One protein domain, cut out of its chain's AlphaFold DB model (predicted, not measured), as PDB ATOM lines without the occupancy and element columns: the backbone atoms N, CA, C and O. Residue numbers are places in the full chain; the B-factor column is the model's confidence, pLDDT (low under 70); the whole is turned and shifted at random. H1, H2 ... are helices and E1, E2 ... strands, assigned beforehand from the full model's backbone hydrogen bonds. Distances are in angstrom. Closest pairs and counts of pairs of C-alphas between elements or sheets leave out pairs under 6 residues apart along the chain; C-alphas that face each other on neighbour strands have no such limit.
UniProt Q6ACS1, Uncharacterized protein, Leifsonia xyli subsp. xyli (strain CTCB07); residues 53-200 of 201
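What this domain is: This is residues 53 to 200 of the 201 residues of an uncharacterized protein of Leifsonia xyli subsp. xyli (strain CTCB07) (UniProt Q6ACS1). A long, twisted sheet of five strands, E1 E2 E7 E4 E5, makes one wall, and a small sheet of three short strands, E6 E3 E8, is partly face to face with it near one end, giving a partial sandwich. H2 packs on E5, and H3 is on the long sheet towards its other end, with H1 near H3. The printed part has 148 residues, with three named helices and eight named strands in the order E1 E2 E3 H1 E4 E5 H2 E6 E7 H3 E8; both sheets are antiparallel, and the class is mixed, with 67 residues, under half, in named elements. It is compact, with a radius of gyration of the C-alphas of 15.5 A, and elongated, spanning 50 by 29 by 22 A.

How they stand to each other: E1, residues 66 to 70, and E2, residues 83 to 92, form a hairpin, with N 67 and O 91 2.8 A apart, within hydrogen-bond range. E7, residues 165 to 174, is antiparallel to E2, with N 84 and O 172 at 2.8 A. E4, residues 122 to 130, is E7's other neighbour, with N 125 and O 171 at 2.8 A. E5, residues 133 to 141, forms a hairpin with E4, with N 128 and O 135 at 2.8 A; E1 and E5 are the edge strands. In the small sheet E3, residues 99 to 101, is the inner strand: N 101 and O 158 of E6, residues 158 to 160, are 2.8 A apart, and N 100 and O 198 of E8, residues 197 to 199, 3.0 A. The two sheets form a sandwich, two sheets face to face, 10.2 A centre to centre where they face. H2, residues 148 to 151, is on the large sheet at a height of 7.1 A, only just over E5 with 3 C-alphas; the closest C-alphas are those of Gly 137 and Ala 151, 4.6 A. H3, residues 182 to 188, is on the large sheet, over E7 and along it, at 12 degrees on the local plane. H1, residues 116 to 119, is close to H3 but not clearly touching, the C-alphas of Leu 118 and Ala 184 being 6.4 A apart. Each O i to N i+4 pair of H3 is within hydrogen-bond range; H1 and H2 are too short for one.

Where its parts are: E1 begins at C-alpha 66, (37.601, 28.070, 27.322), and is 13.5 A long. E2 measures 29.9 A, E7 30.0 A, E4 26.0 A, E5 24.8 A and H3 10.1 A. E8 ends at C-alpha 199, (37.034, 31.970, 19.299).

The domain as a whole: The C-alphas farthest apart, those of Thr 96 and Asp 178, are 50.5 A apart. The printed part has no cut; the links E1 to E2 and E3 to H1 are long. The mean pLDDT of the printed part is 72.0, with residues 53 to 77, 99 to 100, 102 to 113, 155 to 156 and 187 to 200 under 70.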
ATOM      1  N   ASP A  53      24.292  15.103  29.374       40.84
ATOM      2  CA  ASP A  53      23.650  13.801  29.608       40.84
ATOM      3  C   ASP A  53      23.699  13.528  31.111       40.84
ATOM      4  O   ASP A  53      24.736  13.731  31.742       40.84
ATOM      5  N   ASN A  54      22.572  13.134  31.709       41.25
ATOM      6  CA  ASN A  54      22.412  12.989  33.165       41.25
ATOM      7  C   ASN A  54      22.916  14.195  33.983       41.25
ATOM      8  O   ASN A  54      23.563  14.027  35.013       41.25
ATOM      9  N   ASN A  55      22.643  15.416  33.521       38.59
ATOM     10  CA  ASN A  55      23.099  16.655  34.159       38.59
ATOM     11  C   ASN A  55      24.632  16.819  34.245       38.59
ATOM     12  O   ASN A  55      25.124  17.691  34.955       38.59
ATOM     13  N   HIS A  56      25.404  16.032  33.494       34.34
ATOM     14  CA  HIS A  56      26.838  16.232  33.325       34.34
ATOM     15  C   HIS A  56      27.108  16.908  31.983       34.34
ATOM     16  O   HIS A  56      26.669  16.426  30.939       34.34
ATOM     17  N   PHE A  57      27.854  18.015  32.003       43.88
ATOM     18  CA  PHE A  57      28.379  18.629  30.786       43.88
ATOM     19  C   PHE A  57      29.260  17.615  30.056       43.88
ATOM     20  O   PHE A  57      30.361  17.301  30.515       43.88
ATOM     21  N   ILE A  58      28.809  17.107  28.908       38.97
ATOM     22  CA  ILE A  58      29.706  16.397  28.002       38.97
ATOM     23  C   ILE A  58      30.522  17.483  27.318       38.97
ATOM     24  O   ILE A  58      30.067  18.121  26.373       38.97
ATOM     25  N   LYS A  59      31.712  17.740  27.863       42.25
ATOM     26  CA  LYS A  59      32.732  18.608  27.279       42.25
ATOM     27  C   LYS A  59      33.103  18.073  25.899       42.25
ATOM     28  O   LYS A  59      33.997  17.238  25.791       42.25
ATOM     29  N   ASP A  60      32.432  18.547  24.860       38.03
ATOM     30  CA  ASP A  60      32.842  18.293  23.490       38.03
ATOM     31  C   ASP A  60      33.707  19.464  23.018       38.03
ATOM     32  O   ASP A  60      33.255  20.600  22.924       38.03
ATOM     33  N   ALA A  61      34.977  19.169  22.772       38.19
ATOM     34  CA  ALA A  61      36.048  20.072  22.352       38.19
ATOM     35  C   ALA A  61      36.625  21.032  23.416       38.19
ATOM     36  O   ALA A  61      36.067  22.060  23.793       38.19
ATOM     37  N   VAL A  62      37.865  20.720  23.811       41.53
ATOM     38  CA  VAL A  62      38.873  21.685  24.272       41.53
ATOM     39  C   VAL A  62      39.090  22.690  23.141       41.53
ATOM     40  O   VAL A  62      39.969  22.515  22.302       41.53
ATOM     41  N   THR A  63      38.261  23.720  23.075       49.53
ATOM     42  CA  THR A  63      38.524  24.851  22.190       49.53
ATOM     43  C   THR A  63      39.336  25.850  23.009       49.53
ATOM     44  O   THR A  63      38.819  26.433  23.957       49.53
ATOM     45  N   ALA A  64      40.639  25.931  22.724       52.62
ATOM     46  CA  ALA A  64      41.542  27.023  23.107       52.62
ATOM     47  C   ALA A  64      41.361  27.628  24.523       52.62
ATOM     48  O   ALA A  64      41.219  28.833  24.691       52.62
ATOM     49  N   GLY A  65      41.358  26.799  25.572       59.12
ATOM     50  CA  GLY A  65      41.356  27.296  26.953       59.12
ATOM     51  C   GLY A  65      40.013  27.821  27.480       59.12
ATOM     52  O   GLY A  65      39.965  28.261  28.625       59.12
ATOM     53  N   PHE A  66      38.906  27.739  26.747       65.75
ATOM     54  CA  PHE A  66      37.601  28.070  27.322       65.75
ATOM     55  C   PHE A  66      37.046  26.926  28.185       65.75
ATOM     56  O   PHE A  66      37.122  25.750  27.818       65.75
ATOM     57  N   THR A  67      36.435  27.260  29.320       68.56
ATOM     58  CA  THR A  67      35.731  26.322  30.196       68.56
ATOM     59  C   THR A  67      34.380  26.882  30.618       68.56
ATOM     60  O   THR A  67      34.308  28.002  31.110       68.56
ATOM     61  N   PHE A  68      33.325  26.078  30.500       69.81
ATOM     62  CA  PHE A  68      32.046  26.333  31.159       69.81
ATOM     63  C   PHE A  68      31.891  25.305  32.281       69.81
ATOM     64  O   PHE A  68      31.784  24.108  32.005       69.81
ATOM     65  N   THR A  69      31.981  25.739  33.535       68.75
ATOM     66  CA  THR A  69      32.006  24.855  34.704       68.75
ATOM     67  C   THR A  69      30.885  25.190  35.667       68.75
ATOM     68  O   THR A  69      30.573  26.341  35.930       68.75
ATOM     69  N   GLY A  70      30.266  24.168  36.226       65.38
ATOM     70  CA  GLY A  70      29.287  24.308  37.290       65.38
ATOM     71  C   GLY A  70      28.610  22.974  37.524       65.38
ATOM     72  O   GLY A  70      28.973  21.964  36.914       65.38
ATOM     73  N   THR A  71      27.664  22.965  38.446       60.50
ATOM     74  CA  THR A  71      26.944  21.753  38.806       60.50
ATOM     75  C   THR A  71      25.877  21.424  37.773       60.50
ATOM     76  O   THR A  71      25.448  22.258  36.971       60.50
ATOM     77  N   ALA A  72      25.470  20.158  37.786       57.44
ATOM     78  CA  ALA A  72      24.165  19.751  37.297       57.44
ATOM     79  C   ALA A  72      23.081  20.734  37.765       57.44
ATOM     80  O   ALA A  72      23.197  21.262  38.866       57.44
ATOM     81  N   PHE A  73      22.011  20.901  36.977       60.53
ATOM     82  CA  PHE A  73      20.715  21.324  37.519       60.53
ATOM     83  C   PHE A  73      20.287  20.262  38.533       60.53
ATOM     84  O   PHE A  73      19.709  19.234  38.174       60.53
ATOM     85  N   ASP A  74      20.726  20.429  39.779       49.88
ATOM     86  CA  ASP A  74      20.674  19.391  40.793       49.88
ATOM     87  C   ASP A  74      19.276  19.380  41.405       49.88
ATOM     88  O   ASP A  74      18.915  20.181  42.263       49.88
ATOM     89  N   ALA A  75      18.463  18.483  40.854       50.66
ATOM     90  CA  ALA A  75      17.377  17.726  41.464       50.66
ATOM     91  C   ALA A  75      16.401  18.395  42.446       50.66
ATOM     92  O   ALA A  75      15.700  17.659  43.124       50.66
ATOM     93  N   HIS A  76      16.239  19.714  42.527       55.19
ATOM     94  CA  HIS A  76      15.216  20.280  43.414       55.19
ATOM     95  C   HIS A  76      14.534  21.480  42.779       55.19
ATOM     96  O   HIS A  76      14.776  22.636  43.118       55.19
ATOM     97  N   PHE A  77      13.590  21.176  41.885       67.56
ATOM     98  CA  PHE A  77      12.467  22.076  41.700       67.56
ATOM     99  C   PHE A  77      11.786  22.254  43.053       67.56
ATOM    100  O   PHE A  77      11.217  21.316  43.616       67.56
ATOM    101  N   ASN A  78      11.898  23.456  43.599       73.50
ATOM    102  CA  ASN A  78      11.252  23.790  44.844       73.50
ATOM    103  C   ASN A  78       9.756  23.918  44.556       73.50
ATOM    104  O   ASN A  78       9.313  24.915  43.996       73.50
ATOM    105  N   THR A  79       8.984  22.905  44.940       71.69
ATOM    106  CA  THR A  79       7.526  22.863  44.747       71.69
ATOM    107  C   THR A  79       6.782  23.913  45.565       71.69
ATOM    108  O   THR A  79       5.625  24.182  45.282       71.69
ATOM    109  N   THR A  80       7.429  24.528  46.561       75.25
ATOM    110  CA  THR A  80       6.853  25.647  47.322       75.25
ATOM    111  C   THR A  80       6.957  26.954  46.544       75.25
ATOM    112  O   THR A  80       6.041  27.767  46.576       75.25
ATOM    113  N   THR A  81       8.075  27.177  45.851       76.50
ATOM    114  CA  THR A  81       8.307  28.414  45.088       76.50
ATOM    115  C   THR A  81       8.083  28.245  43.590       76.50
ATOM    116  O   THR A  81       8.138  29.226  42.860       76.50
ATOM    117  N   ASN A  82       7.824  27.021  43.128       81.62
ATOM    118  CA  ASN A  82       7.719  26.642  41.724       81.62
ATOM    119  C   ASN A  82       8.940  27.065  40.883       81.62
ATOM    120  O   ASN A  82       8.815  27.460  39.723       81.62
ATOM    121  N   THR A  83      10.140  26.965  41.464       82.00
ATOM    122  CA  THR A  83      11.394  27.404  40.829       82.00
ATOM    123  C   THR A  83      12.522  26.396  40.983       82.00
ATOM    124  O   THR A  83      12.648  25.746  42.020       82.00
ATOM    125  N   ALA A  84      13.423  26.375  40.009       80.81
ATOM    126  CA  ALA A  84      14.739  25.756  40.101       80.81
ATOM    127  C   ALA A  84      15.800  26.760  39.614       80.81
ATOM    128  O   ALA A  84      15.544  27.528  38.686       80.81
ATOM    129  N   LYS A  85      16.973  26.801  40.249       83.62
ATOM    130  CA  LYS A  85      18.004  27.815  39.982       83.62
ATOM    131  C   LYS A  85      19.385  27.193  40.044       83.62
ATOM    132  O   LYS A  85      19.686  26.506  41.007       83.62
ATOM    133  N   GLU A  86      20.232  27.556  39.092       80.50
ATOM    134  CA  GLU A  86      21.620  27.108  39.037       80.50
ATOM    135  C   GLU A  86      22.573  28.198  38.585       80.50
ATOM    136  O   GLU A  86      22.165  29.207  38.003       80.50
ATOM    137  N   THR A  87      23.856  27.990  38.875       81.56
ATOM    138  CA  THR A  87      24.932  28.916  38.525       81.56
ATOM    139  C   THR A  87      26.133  28.179  37.946       81.56
ATOM    140  O   THR A  87      26.590  27.177  38.490       81.56
ATOM    141  N   TRP A  88      26.669  28.726  36.862       80.31
ATOM    142  CA  TRP A  88      27.860  28.258  36.169       80.31
ATOM    143  C   TRP A  88      28.847  29.398  35.979       80.31
ATOM    144  O   TRP A  88      28.501  30.577  36.040       80.31
ATOM    145  N   ILE A  89      30.084  29.026  35.710       81.12
ATOM    146  CA  ILE A  89      31.199  29.908  35.427       81.12
ATOM    147  C   ILE A  89      31.597  29.674  33.976       81.12
ATOM    148  O   ILE A  89      31.991  28.571  33.598       81.12
ATOM    149  N   ALA A  90      31.501  30.723  33.170       80.12
ATOM    150  CA  ALA A  90      32.075  30.778  31.840       80.12
ATOM    151  C   ALA A  90      33.448  31.440  31.955       80.12
ATOM    152  O   ALA A  90      33.539  32.583  32.389       80.12
ATOM    153  N   ALA A  91      34.523  30.741  31.610       78.88
ATOM    154  CA  ALA A  91      35.881  31.247  31.753       78.88
ATOM    155  C   ALA A  91      36.702  31.014  30.490       78.88
ATOM    156  O   ALA A  91      36.604  29.972  29.848       78.88
ATOM    157  N   ASN A  92      37.553  31.979  30.170       78.25
ATOM    158  CA  ASN A  92      38.525  31.914  29.097       78.25
ATOM    159  C   ASN A  92      39.932  31.895  29.707       78.25
ATOM    160  O   ASN A  92      40.441  32.917  30.153       78.25
ATOM    161  N   SER A  93      40.570  30.724  29.734       75.75
ATOM    162  CA  SER A  93      41.950  30.570  30.218       75.75
ATOM    163  C   SER A  93      43.015  30.931  29.179       75.75
ATOM    164  O   SER A  93      44.204  30.890  29.498       75.75
ATOM    165  N   SER A  94      42.623  31.306  27.954       71.94
ATOM    166  CA  SER A  94      43.558  31.870  26.981       71.94
ATOM    167  C   SER A  94      44.084  33.212  27.477       71.94
ATOM    168  O   SER A  94      43.327  34.050  27.961       71.94
ATOM    169  N   THR A  95      45.386  33.441  27.334       73.62
ATOM    170  CA  THR A  95      46.031  34.716  27.679       73.62
ATOM    171  C   THR A  95      46.121  35.672  26.490       73.62
ATOM    172  O   THR A  95      46.554  36.809  26.662       73.62
ATOM    173  N   THR A  96      45.718  35.231  25.296       70.56
ATOM    174  CA  THR A  96      45.899  35.980  24.041       70.56
ATOM    175  C   THR A  96      44.655  36.051  23.165       70.56
ATOM    176  O   THR A  96      44.607  36.887  22.270       70.56
ATOM    177  N   GLU A  97      43.664  35.190  23.387       70.56
ATOM    178  CA  GLU A  97      42.483  35.077  22.525       70.56
ATOM    179  C   GLU A  97      41.213  35.486  23.273       70.56
ATOM    180  O   GLU A  97      41.104  35.314  24.489       70.56
ATOM    181  N   THR A  98      40.237  36.009  22.534       70.25
ATOM    182  CA  THR A  98      38.879  36.280  23.014       70.25
ATOM    183  C   THR A  98      37.929  35.176  22.556       70.25
ATOM    184  O   THR A  98      38.108  34.566  21.496       70.25
ATOM    185  N   ALA A  99      36.885  34.931  23.345       69.31
ATOM    186  CA  ALA A  99      35.837  33.975  23.010       69.31
ATOM    187  C   ALA A  99      34.465  34.637  23.107       69.31
ATOM    188  O   ALA A  99      34.204  35.392  24.040       69.31
ATOM    189  N   THR A 100      33.583  34.334  22.158       68.44
ATOM    190  CA  THR A 100      32.181  34.764  22.203       68.44
ATOM    191  C   THR A 100      31.280  33.587  22.564       68.44
ATOM    192  O   THR A 100      31.407  32.506  21.981       68.44
ATOM    193  N   PHE A 101      30.367  33.809  23.510       70.69
ATOM    194  CA  PHE A 101      29.398  32.847  24.027       70.69
ATOM    195  C   PHE A 101      27.967  33.348  23.798       70.69
ATOM    196  O   PHE A 101      27.572  34.386  24.326       70.69
ATOM    197  N   ASP A 102      27.170  32.589  23.041       65.56
ATOM    198  CA  ASP A 102      25.767  32.955  22.776       65.56
ATOM    199  C   ASP A 102      24.792  32.318  23.784       65.56
ATOM    200  O   ASP A 102      23.747  32.897  24.086       65.56
ATOM    201  N   GLY A 103      25.143  31.130  24.299       64.94
ATOM    202  CA  GLY A 103      24.443  30.387  25.357       64.94
ATOM    203  C   GLY A 103      22.956  30.104  25.106       64.94
ATOM    204  O   GLY A 103      22.112  30.857  25.576       64.94
ATOM    205  N   ILE A 104      22.590  29.000  24.441       62.06
ATOM    206  CA  ILE A 104      21.179  28.570  24.343       62.06
ATOM    207  C   ILE A 104      20.887  27.510  25.416       62.06
ATOM    208  O   ILE A 104      21.412  26.398  25.410       62.06
ATOM    209  N   PHE A 105      20.000  27.814  26.355       63.38
ATOM    210  CA  PHE A 105      19.590  26.839  27.367       63.38
ATOM    211  C   PHE A 105      18.293  26.171  26.894       63.38
ATOM    212  O   PHE A 105      17.237  26.794  26.931       63.38
ATOM    213  N   ALA A 106      18.364  24.926  26.406       57.12
ATOM    214  CA  ALA A 106      17.231  24.234  25.782       57.12
ATOM    215  C   ALA A 106      17.209  22.727  26.084       57.12
ATOM    216  O   ALA A 106      18.205  22.033  25.898       57.12
ATOM    217  N   MET A 107      16.037  22.178  26.435       55.66
ATOM    218  CA  MET A 107      15.868  20.730  26.615       55.66
ATOM    219  C   MET A 107      16.141  19.963  25.315       55.66
ATOM    220  O   MET A 107      15.391  20.078  24.348       55.66
ATOM    221  N   THR A 108      17.144  19.084  25.322       51.00
ATOM    222  CA  THR A 108      17.448  18.191  24.188       51.00
ATOM    223  C   THR A 108      17.212  16.713  24.483       51.00
ATOM    224  O   THR A 108      17.462  15.866  23.624       51.00
ATOM    225  N   ASN A 109      16.674  16.366  25.660       55.28
ATOM    226  CA  ASN A 109      16.415  14.972  26.003       55.28
ATOM    227  C   ASN A 109      15.277  14.381  25.149       55.28
ATOM    228  O   ASN A 109      14.092  14.458  25.481       55.28
ATOM    229  N   ALA A 110      15.656  13.719  24.056       50.19
ATOM    230  CA  ALA A 110      14.734  13.067  23.134       50.19
ATOM    231  C   ALA A 110      13.969  11.880  23.758       50.19
ATOM    232  O   ALA A 110      12.927  11.487  23.233       50.19
ATOM    233  N   LYS A 111      14.458  11.301  24.869       53.97
ATOM    234  CA  LYS A 111      13.835  10.142  25.540       53.97
ATOM    235  C   LYS A 111      12.718  10.543  26.508       53.97
ATOM    236  O   LYS A 111      11.815   9.743  26.734       53.97
ATOM    237  N   LYS A 112      12.763  11.760  27.058       61.12
ATOM    238  CA  LYS A 112      11.746  12.333  27.959       61.12
ATOM    239  C   LYS A 112      11.255  13.676  27.415       61.12
ATOM    240  O   LYS A 112      11.413  14.717  28.045       61.12
ATOM    241  N   LYS A 113      10.698  13.653  26.202       65.00
ATOM    242  CA  LYS A 113      10.206  14.867  25.545       65.00
ATOM    243  C   LYS A 113       9.071  15.478  26.371       65.00
ATOM    244  O   LYS A 113       8.031  14.845  26.543       65.00
ATOM    245  N   LEU A 114       9.265  16.703  26.853       72.19
ATOM    246  CA  LEU A 114       8.221  17.441  27.555       72.19
ATOM    247  C   LEU A 114       7.132  17.867  26.546       72.19
ATOM    248  O   LEU A 114       7.466  18.415  25.488       72.19
ATOM    249  N   PRO A 115       5.834  17.620  26.819       80.62
ATOM    250  CA  PRO A 115       4.753  18.124  25.982       80.62
ATOM    251  C   PRO A 115       4.841  19.642  25.819       80.62
ATOM    252  O   PRO A 115       5.054  20.355  26.796       80.62
ATOM    253  N   LYS A 116       4.615  20.148  24.599       82.00
ATOM    254  CA  LYS A 116       4.728  21.586  24.294       82.00
ATOM    255  C   LYS A 116       3.893  22.457  25.242       82.00
ATOM    256  O   LYS A 116       4.382  23.483  25.691       82.00
ATOM    257  N   ALA A 117       2.682  22.014  25.584       83.44
ATOM    258  CA  ALA A 117       1.803  22.720  26.514       83.44
ATOM    259  C   ALA A 117       2.419  22.882  27.916       83.44
ATOM    260  O   ALA A 117       2.260  23.923  28.530       83.44
ATOM    261  N   LEU A 118       3.169  21.888  28.406       83.19
ATOM    262  CA  LEU A 118       3.880  21.994  29.684       83.19
ATOM    263  C   LEU A 118       5.174  22.806  29.545       83.19
ATOM    264  O   LEU A 118       5.502  23.601  30.416       83.19
ATOM    265  N   ALA A 119       5.889  22.646  28.431       81.00
ATOM    266  CA  ALA A 119       7.127  23.374  28.154       81.00
ATOM    267  C   ALA A 119       6.924  24.896  28.023       81.00
ATOM    268  O   ALA A 119       7.839  25.657  28.321       81.00
ATOM    269  N   GLN A 120       5.735  25.338  27.607       88.94
ATOM    270  CA  GLN A 120       5.360  26.756  27.541       88.94
ATOM    271  C   GLN A 120       5.203  27.406  28.920       88.94
ATOM    272  O   GLN A 120       5.359  28.615  29.031       88.94
ATOM    273  N   HIS A 121       4.928  26.612  29.955       88.88
ATOM    274  CA  HIS A 121       4.774  27.092  31.328       88.88
ATOM    275  C   HIS A 121       6.080  27.094  32.128       88.88
ATOM    276  O   HIS A 121       6.119  27.567  33.261       88.88
ATOM    277  N   LEU A 122       7.159  26.549  31.562       85.69
ATOM    278  CA  LEU A 122       8.493  26.595  32.150       85.69
ATOM    279  C   LEU A 122       9.254  27.788  31.575       85.69
ATOM    280  O   LEU A 122       9.837  27.703  30.492       85.69
ATOM    281  N   LYS A 123       9.226  28.896  32.309       89.00
ATOM    282  CA  LYS A 123       9.917  30.145  31.979       89.00
ATOM    283  C   LYS A 123      11.382  30.076  32.357       89.00
ATOM    284  O   LYS A 123      11.707  29.558  33.422       89.00
ATOM    285  N   VAL A 124      12.243  30.635  31.518       86.56
ATOM    286  CA  VAL A 124      13.687  30.708  31.736       86.56
ATOM    287  C   VAL A 124      14.078  32.159  31.925       86.56
ATOM    288  O   VAL A 124      13.796  32.985  31.074       86.56
ATOM    289  N   ASN A 125      14.784  32.456  33.007       89.94
ATOM    290  CA  ASN A 125      15.404  33.751  33.237       89.94
ATOM    291  C   ASN A 125      16.906  33.574  33.384       89.94
ATOM    292  O   ASN A 125      17.373  32.622  34.016       89.94
ATOM    293  N   TYR A 126      17.650  34.534  32.858       89.38
ATOM    294  CA  TYR A 126      19.093  34.575  32.975       89.38
ATOM    295  C   TYR A 126      19.546  35.746  33.827       89.38
ATOM    296  O   TYR A 126      18.966  36.830  33.772       89.38
ATOM    297  N   ALA A 127      20.632  35.537  34.558       89.69
ATOM    298  CA  ALA A 127      21.446  36.608  35.094       89.69
ATOM    299  C   ALA A 127      22.913  36.352  34.737       89.69
ATOM    300  O   ALA A 127      23.416  35.248  34.930       89.69
ATOM    301  N   LEU A 128      23.589  37.368  34.218       90.19
ATOM    302  CA  LEU A 128      25.020  37.361  33.941       90.19
ATOM    303  C   LEU A 128      25.687  38.345  34.893       90.19
ATOM    304  O   LEU A 128      25.354  39.529  34.890       90.19
ATOM    305  N   PHE A 129      26.624  37.859  35.696       89.06
ATOM    306  CA  PHE A 129      27.522  38.693  36.474       89.06
ATOM    307  C   PHE A 129      28.886  38.732  35.794       89.06
ATOM    308  O   PHE A 129      29.594  37.724  35.759       89.06
ATOM    309  N   SER A 130      29.238  39.906  35.277       84.88
ATOM    310  CA  SER A 130      30.514  40.173  34.618       84.88
ATOM    311  C   SER A 130      31.130  41.433  35.205       84.88
ATOM    312  O   SER A 130      30.479  42.477  35.286       84.88
ATOM    313  N   SER A 131      32.386  41.339  35.649       82.88
ATOM    314  CA  SER A 131      33.184  42.489  36.106       82.88
ATOM    315  C   SER A 131      32.472  43.420  37.110       82.88
ATOM    316  O   SER A 131      32.604  44.640  37.043       82.88
ATOM    317  N   GLY A 132      31.689  42.864  38.042       80.94
ATOM    318  CA  GLY A 132      30.967  43.643  39.061       80.94
ATOM    319  C   GLY A 132      29.569  44.126  38.658       80.94
ATOM    320  O   GLY A 132      28.865  44.684  39.496       80.94
ATOM    321  N   THR A 133      29.140  43.887  37.417       85.62
ATOM    322  CA  THR A 133      27.814  44.273  36.910       85.62
ATOM    323  C   THR A 133      26.924  43.047  36.748       85.62
ATOM    324  O   THR A 133      27.390  42.003  36.298       85.62
ATOM    325  N   ILE A 134      25.639  43.173  37.100       89.88
ATOM    326  CA  ILE A 134      24.619  42.142  36.864       89.88
ATOM    327  C   ILE A 134      23.708  42.600  35.725       89.88
ATOM    328  O   ILE A 134      23.042  43.628  35.842       89.88
ATOM    329  N   ALA A 135      23.634  41.805  34.662       90.25
ATOM    330  CA  ALA A 135      22.622  41.915  33.620       90.25
ATOM    331  C   ALA A 135      21.588  40.795  33.793       90.25
ATOM    332  O   ALA A 135      21.947  39.668  34.130       90.25
ATOM    333  N   ILE A 136      20.306  41.094  33.583       91.81
ATOM    334  CA  ILE A 136      19.202  40.133  33.720       91.81
ATOM    335  C   ILE A 136      18.395  40.145  32.428       91.81
ATOM    336  O   ILE A 136      18.093  41.216  31.900       91.81
ATOM    337  N   GLY A 137      18.042  38.961  31.934       90.94
ATOM    338  CA  GLY A 137      17.328  38.792  30.672       90.94
ATOM    339  C   GLY A 137      16.271  37.699  30.739       90.94
ATOM    340  O   GLY A 137      16.417  36.718  31.469       90.94
ATOM    341  N   ASP A 138      15.214  37.881  29.952       91.38
ATOM    342  CA  ASP A 138      14.175  36.876  29.730       91.38
ATOM    343  C   ASP A 138      14.667  35.866  28.684       91.38
ATOM    344  O   ASP A 138      14.890  36.204  27.520       91.38
ATOM    345  N   GLY A 139      14.877  34.630  29.129       87.94
ATOM    346  CA  GLY A 139      15.295  33.497  28.306       87.94
ATOM    347  C   GLY A 139      14.135  32.800  27.594       87.94
ATOM    348  O   GLY A 139      14.346  31.776  26.944       87.94
ATOM    349  N   GLY A 140      12.915  33.327  27.698       89.75
ATOM    350  CA  GLY A 140      11.721  32.775  27.081       89.75
ATOM    351  C   GLY A 140      11.201  31.558  27.838       89.75
ATOM    352  O   GLY A 140      11.074  31.552  29.064       89.75
ATOM    353  N   THR A 141      10.860  30.505  27.099       87.62
ATOM    354  CA  THR A 141      10.322  29.268  27.681       87.62
ATOM    355  C   THR A 141      11.097  28.063  27.190       87.62
ATOM    356  O   THR A 141      11.766  28.116  26.162       87.62
ATOM    357  N   ILE A 142      10.945  26.921  27.854       79.94
ATOM    358  CA  ILE A 142      11.526  25.671  27.348       79.94
ATOM    359  C   ILE A 142      10.982  25.299  25.960       79.94
ATOM    360  O   ILE A 142      11.683  24.664  25.174       79.94
ATOM    361  N   ALA A 143       9.747  25.692  25.637       82.06
ATOM    362  CA  ALA A 143       9.162  25.471  24.315       82.06
ATOM    363  C   ALA A 143       9.707  26.413  23.228       82.06
ATOM    364  O   ALA A 143       9.642  26.059  22.050       82.06
ATOM    365  N   ASP A 144      10.178  27.595  23.619       84.56
ATOM    366  CA  ASP A 144      10.669  28.657  22.740       84.56
ATOM    367  C   ASP A 144      11.808  29.422  23.448       84.56
ATOM    368  O   ASP A 144      11.567  30.466  24.065       84.56
ATOM    369  N   PRO A 145      13.023  28.841  23.477       79.81
ATOM    370  CA  PRO A 145      14.141  29.396  24.224       79.81
ATOM    371  C   PRO A 145      14.783  30.562  23.470       79.81
ATOM    372  O   PRO A 145      15.041  30.498  22.266       79.81
ATOM    373  N   ILE A 146      15.112  31.614  24.208       84.44
ATOM    374  CA  ILE A 146      15.888  32.759  23.735       84.44
ATOM    375  C   ILE A 146      17.340  32.540  24.168       84.44
ATOM    376  O   ILE A 146      17.594  32.129  25.295       84.44
ATOM    377  N   SER A 147      18.311  32.790  23.284       79.62
ATOM    378  CA  SER A 147      19.727  32.705  23.662       79.62
ATOM    379  C   SER A 147      20.068  33.745  24.730       79.62
ATOM    380  O   SER A 147      19.503  34.838  24.737       79.62
ATOM    381  N   LEU A 148      21.016  33.435  25.609       83.19
ATOM    382  CA  LEU A 148      21.466  34.328  26.671       83.19
ATOM    383  C   LEU A 148      21.892  35.689  26.115       83.19
ATOM    384  O   LEU A 148      21.420  36.718  26.587       83.19
ATOM    385  N   ALA A 149      22.721  35.692  25.072       81.94
ATOM    386  CA  ALA A 149      23.158  36.918  24.413       81.94
ATOM    387  C   ALA A 149      21.969  37.778  23.950       81.94
ATOM    388  O   ALA A 149      21.877  38.960  24.270       81.94
ATOM    389  N   LYS A 150      20.978  37.166  23.292       85.06
ATOM    390  CA  LYS A 150      19.777  37.874  22.834       85.06
ATOM    391  C   LYS A 150      18.901  38.351  23.995       85.06
ATOM    392  O   LYS A 150      18.395  39.469  23.948       85.06
ATOM    393  N   ALA A 151      18.738  37.535  25.035       87.50
ATOM    394  CA  ALA A 151      17.982  37.875  26.239       87.50
ATOM    395  C   ALA A 151      18.582  39.082  26.978       87.50
ATOM    396  O   ALA A 151      17.847  39.896  27.538       87.50
ATOM    397  N   LEU A 152      19.910  39.217  26.941       87.44
ATOM    398  CA  LEU A 152      20.653  40.336  27.520       87.44
ATOM    399  C   LEU A 152      20.838  41.519  26.554       87.44
ATOM    400  O   LEU A 152      21.403  42.529  26.956       87.44
ATOM    401  N   LYS A 153      20.310  41.435  25.323       85.88
ATOM    402  CA  LYS A 153      20.472  42.436  24.245       85.88
ATOM    403  C   LYS A 153      21.921  42.628  23.779       85.88
ATOM    404  O   LYS A 153      22.261  43.660  23.210       85.88
ATOM    405  N   GLU A 154      22.738  41.602  23.953       80.44
ATOM    406  CA  GLU A 154      24.111  41.521  23.468       80.44
ATOM    407  C   GLU A 154      24.114  40.856  22.086       80.44
ATOM    408  O   GLU A 154      24.409  39.672  21.941       80.44
ATOM    409  N   GLU A 155      23.735  41.596  21.039       69.94
ATOM    410  CA  GLU A 155      23.585  41.044  19.677       69.94
ATOM    411  C   GLU A 155      24.875  40.427  19.114       69.94
ATOM    412  O   GLU A 155      24.828  39.561  18.239       69.94
ATOM    413  N   SER A 156      26.028  40.853  19.635       67.25
ATOM    414  CA  SER A 156      27.341  40.330  19.249       67.25
ATOM    415  C   SER A 156      27.747  39.061  20.008       67.25
ATOM    416  O   SER A 156      28.774  38.482  19.668       67.25
ATOM    417  N   GLY A 157      26.946  38.610  20.979       73.62
ATOM    418  CA  GLY A 157      27.301  37.547  21.919       73.62
ATOM    419  C   GLY A 157      27.970  38.083  23.189       73.62
ATOM    420  O   GLY A 157      28.328  39.255  23.272       73.62
ATOM    421  N   ILE A 158      28.150  37.222  24.193       77.44
ATOM    422  CA  ILE A 158      28.883  37.574  25.418       77.44
ATOM    423  C   ILE A 158      30.367  37.337  25.180       77.44
ATOM    424  O   ILE A 158      30.790  36.199  24.960       77.44
ATOM    425  N   VAL A 159      31.153  38.408  25.219       79.31
ATOM    426  CA  VAL A 159      32.593  38.347  24.968       79.31
ATOM    427  C   VAL A 159      33.348  38.120  26.271       79.31
ATOM    428  O   VAL A 159      33.357  38.964  27.160       79.31
ATOM    429  N   LEU A 160      34.052  36.995  26.342       77.06
ATOM    430  CA  LEU A 160      34.974  36.663  27.417       77.06
ATOM    431  C   LEU A 160      36.402  36.984  26.973       77.06
ATOM    432  O   LEU A 160      36.989  36.306  26.121       77.06
ATOM    433  N   GLY A 161      36.945  38.054  27.556       74.81
ATOM    434  CA  GLY A 161      38.322  38.491  27.330       74.81
ATOM    435  C   GLY A 161      39.357  37.455  27.778       74.81
ATOM    436  O   GLY A 161      39.036  36.501  28.487       74.81
ATOM    437  N   SER A 162      40.613  37.647  27.376       79.12
ATOM    438  CA  SER A 162      41.727  36.782  27.782       79.12
ATOM    439  C   SER A 162      41.864  36.724  29.307       79.12
ATOM    440  O   SER A 162      41.951  37.770  29.956       79.12
ATOM    441  N   GLY A 163      41.898  35.525  29.885       77.31
ATOM    442  CA  GLY A 163      41.928  35.311  31.336       77.31
ATOM    443  C   GLY A 163      40.626  35.680  32.058       77.31
ATOM    444  O   GLY A 163      40.591  35.660  33.287       77.31
ATOM    445  N   GLY A 164      39.578  36.056  31.321       82.69
ATOM    446  CA  GLY A 164      38.309  36.520  31.865       82.69
ATOM    447  C   GLY A 164      37.417  35.380  32.346       82.69
ATOM    448  O   GLY A 164      37.474  34.257  31.841       82.69
ATOM    449  N   SER A 165      36.549  35.688  33.306       85.25
ATOM    450  CA  SER A 165      35.497  34.780  33.750       85.25
ATOM    451  C   SER A 165      34.239  35.541  34.130       85.25
ATOM    452  O   SER A 165      34.318  36.482  34.919       85.25
ATOM    453  N   ASP A 166      33.096  35.048  33.673       87.25
ATOM    454  CA  ASP A 166      31.779  35.536  34.047       87.25
ATOM    455  C   ASP A 166      30.978  34.435  34.734       87.25
ATOM    456  O   ASP A 166      31.165  33.239  34.501       87.25
ATOM    457  N   THR A 167      30.049  34.851  35.587       87.69
ATOM    458  CA  THR A 167      29.115  33.945  36.254       87.69
ATOM    459  C   THR A 167      27.753  34.035  35.582       87.69
ATOM    460  O   THR A 167      27.162  35.109  35.503       87.69
ATOM    461  N   VAL A 168      27.238  32.902  35.112       85.00
ATOM    462  CA  VAL A 168      25.920  32.779  34.486       85.00
ATOM    463  C   VAL A 168      24.994  32.042  35.441       85.00
ATOM    464  O   VAL A 168      25.247  30.899  35.806       85.00
ATOM    465  N   THR A 169      23.889  32.666  35.813       86.12
ATOM    466  CA  THR A 169      22.813  32.057  36.590       86.12
ATOM    467  C   THR A 169      21.597  31.849  35.697       86.12
ATOM    468  O   THR A 169      21.158  32.773  35.014       86.12
ATOM    469  N   VAL A 170      21.006  30.657  35.742       84.06
ATOM    470  CA  VAL A 170      19.740  30.346  35.062       84.06
ATOM    471  C   VAL A 170      18.704  30.008  36.115       84.06
ATOM    472  O   VAL A 170      18.960  29.227  37.028       84.06
ATOM    473  N   THR A 171      17.521  30.594  35.986       86.06
ATOM    474  CA  THR A 171      16.360  30.277  36.815       86.06
ATOM    475  C   THR A 171      15.246  29.763  35.923       86.06
ATOM    476  O   THR A 171      14.887  30.419  34.950       86.06
ATOM    477  N   VAL A 172      14.682  28.610  36.267       84.62
ATOM    478  CA  VAL A 172      13.496  28.050  35.623       84.62
ATOM    479  C   VAL A 172      12.319  28.168  36.581       84.62
ATOM    480  O   VAL A 172      12.423  27.755  37.733       84.62
ATOM    481  N   THR A 173      11.207  28.733  36.118       87.56
ATOM    482  CA  THR A 173       9.988  28.941  36.916       87.56
ATOM    483  C   THR A 173       8.794  28.295  36.231       87.56
ATOM    484  O   THR A 173       8.627  28.453  35.026       87.56
ATOM    485  N   TRP A 174       7.955  27.595  36.989       87.69
ATOM    486  CA  TRP A 174       6.644  27.148  36.525       87.69
ATOM    487  C   TRP A 174       5.597  28.234  36.776       87.69
ATOM    488  O   TRP A 174       5.453  28.698  37.906       87.69
ATOM    489  N   ASP A 175       4.851  28.615  35.741       88.56
ATOM    490  CA  ASP A 175       3.780  29.618  35.831       88.56
ATOM    491  C   ASP A 175       2.379  29.076  35.506       88.56
ATOM    492  O   ASP A 175       1.428  29.846  35.355       88.56
ATOM    493  N   GLY A 176       2.253  27.756  35.364       84.06
ATOM    494  CA  GLY A 176       0.975  27.100  35.122       84.06
ATOM    495  C   GLY A 176       0.170  26.895  36.407       84.06
ATOM    496  O   GLY A 176       0.349  27.572  37.416       84.06
ATOM    497  N   THR A 177      -0.735  25.919  36.384       81.94
ATOM    498  CA  THR A 177      -1.541  25.563  37.561       81.94
ATOM    499  C   THR A 177      -0.676  25.006  38.690       81.94
ATOM    500  O   THR A 177       0.212  24.195  38.431       81.94
ATOM    501  N   ASP A 178      -0.971  25.401  39.925       76.25
ATOM    502  CA  ASP A 178      -0.294  24.925  41.134       76.25
ATOM    503  C   ASP A 178      -1.052  23.724  41.744       76.25
ATOM    504  O   ASP A 178      -2.280  23.805  41.880       76.25
ATOM    505  N   PRO A 179      -0.384  22.607  42.105       74.25
ATOM    506  CA  PRO A 179       1.051  22.330  41.976       74.25
ATOM    507  C   PRO A 179       1.503  22.017  40.546       74.25
ATOM    508  O   PRO A 179       0.745  21.462  39.745       74.25
ATOM    509  N   ALA A 180       2.776  22.307  40.249       77.12
ATOM    510  CA  ALA A 180       3.403  21.904  38.993       77.12
ATOM    511  C   ALA A 180       3.258  20.382  38.769       77.12
ATOM    512  O   ALA A 180       3.514  19.590  39.684       77.12
ATOM    513  N   PRO A 181       2.873  19.931  37.561       79.88
ATOM    514  CA  PRO A 181       2.714  18.510  37.289       79.88
ATOM    515  C   PRO A 181       4.068  17.799  37.359       79.88
ATOM    516  O   PRO A 181       5.081  18.330  36.905       79.88
ATOM    517  N   THR A 182       4.085  16.552  37.836       78.06
ATOM    518  CA  THR A 182       5.313  15.745  37.981       78.06
ATOM    519  C   THR A 182       6.148  15.688  36.700       78.06
ATOM    520  O   THR A 182       7.368  15.729  36.757       78.06
ATOM    521  N   GLN A 183       5.508  15.688  35.527       73.06
ATOM    522  CA  GLN A 183       6.208  15.711  34.237       73.06
ATOM    523  C   GLN A 183       7.032  16.988  34.011       73.06
ATOM    524  O   GLN A 183       8.086  16.920  33.384       73.06
ATOM    525  N   ALA A 184       6.568  18.142  34.502       72.62
ATOM    526  CA  ALA A 184       7.325  19.390  34.448       72.62
ATOM    527  C   ALA A 184       8.522  19.341  35.411       72.62
ATOM    528  O   ALA A 184       9.624  19.725  35.034       72.62
ATOM    529  N   ILE A 185       8.326  18.777  36.608       71.31
ATOM    530  CA  ILE A 185       9.382  18.570  37.613       71.31
ATOM    531  C   ILE A 185      10.477  17.633  37.069       71.31
ATOM    532  O   ILE A 185      11.662  17.969  37.093       71.31
ATOM    533  N   ASP A 186      10.087  16.495  36.489       70.12
ATOM    534  CA  ASP A 186      11.007  15.510  35.906       70.12
ATOM    535  C   ASP A 186      11.776  16.055  34.697       70.12
ATOM    536  O   ASP A 186      12.918  15.660  34.445       70.12
ATOM    537  N   ALA A 187      11.160  16.941  33.915       64.56
ATOM    538  CA  ALA A 187      11.799  17.557  32.758       64.56
ATOM    539  C   ALA A 187      12.927  18.517  33.156       64.56
ATOM    540  O   ALA A 187      13.978  18.510  32.515       64.56
ATOM    541  N   ILE A 188      12.749  19.268  34.247       63.34
ATOM    542  CA  ILE A 188      13.797  20.127  34.822       63.34
ATOM    543  C   ILE A 188      14.959  19.276  35.341       63.34
ATOM    544  O   ILE A 188      16.117  19.610  35.114       63.34
ATOM    545  N   ALA A 189      14.668  18.125  35.953       58.66
ATOM    546  CA  ALA A 189      15.691  17.200  36.442       58.66
ATOM    547  C   ALA A 189      16.536  16.541  35.329       58.66
ATOM    548  O   ALA A 189      17.511  15.862  35.632       58.66
ATOM    549  N   ASN A 190      16.154  16.687  34.054       55.31
ATOM    550  CA  ASN A 190      16.876  16.152  32.893       55.31
ATOM    551  C   ASN A 190      17.170  17.262  31.869       55.31
ATOM    552  O   ASN A 190      17.141  17.019  30.655       55.31
ATOM    553  N   PHE A 191      17.348  18.490  32.358       55.59
ATOM    554  CA  PHE A 191      17.570  19.653  31.521       55.59
ATOM    555  C   PHE A 191      18.933  19.578  30.835       55.59
ATOM    556  O   PHE A 191      19.946  19.299  31.474       55.59
ATOM    557  N   ASN A 192      18.952  19.884  29.537       56.06
ATOM    558  CA  ASN A 192      20.191  19.998  28.787       56.06
ATOM    559  C   ASN A 192      20.446  21.458  28.411       56.06
ATOM    560  O   ASN A 192      19.515  22.237  28.238       56.06
ATOM    561  N   VAL A 193      21.713  21.841  28.310       52.94
ATOM    562  CA  VAL A 193      22.135  23.182  27.900       52.94
ATOM    563  C   VAL A 193      23.001  23.019  26.669       52.94
ATOM    564  O   VAL A 193      23.993  22.301  26.736       52.94
ATOM    565  N   ASN A 194      22.638  23.684  25.575       54.56
ATOM    566  CA  ASN A 194      23.370  23.642  24.317       54.56
ATOM    567  C   ASN A 194      23.903  25.037  24.001       54.56
ATOM    568  O   ASN A 194      23.177  25.885  23.498       54.56
ATOM    569  N   TYR A 195      25.182  25.289  24.215       53.62
ATOM    570  CA  TYR A 195      25.769  26.550  23.777       53.62
ATOM    571  C   TYR A 195      26.500  26.408  22.441       53.62
ATOM    572  O   TYR A 195      26.871  25.312  22.032       53.62
ATOM    573  N   SER A 196      26.701  27.539  21.770       51.03
ATOM    574  CA  SER A 196      27.667  27.714  20.689       51.03
ATOM    575  C   SER A 196      28.755  28.670  21.158       51.03
ATOM    576  O   SER A 196      28.480  29.616  21.904       51.03
ATOM    577  N   MET A 197      29.986  28.420  20.717       56.75
ATOM    578  CA  MET A 197      31.117  29.303  20.969       56.75
ATOM    579  C   MET A 197      31.920  29.552  19.707       56.75
ATOM    580  O   MET A 197      32.055  28.661  18.870       56.75
ATOM    581  N   ASN A 198      32.458  30.766  19.599       56.50
ATOM    582  CA  ASN A 198      33.361  31.146  18.525       56.50
ATOM    583  C   ASN A 198      34.597  31.869  19.094       56.50
ATOM    584  O   ASN A 198      34.455  32.992  19.593       56.50
ATOM    585  N   PRO A 199      35.791  31.251  19.057       48.50
ATOM    586  CA  PRO A 199      37.034  31.970  19.299       48.50
ATOM    587  C   PRO A 199      37.325  32.868  18.085       48.50
ATOM    588  O   PRO A 199      37.318  32.384  16.954       48.50
ATOM    589  N   ASN A 200      37.620  34.153  18.308       47.50
ATOM    590  CA  ASN A 200      37.986  35.144  17.271       47.50
ATOM    591  C   ASN A 200      36.844  35.781  16.449       47.50
ATOM    592  O   ASN A 200      36.996  35.961  15.237       47.50
TER     593      ASN A 200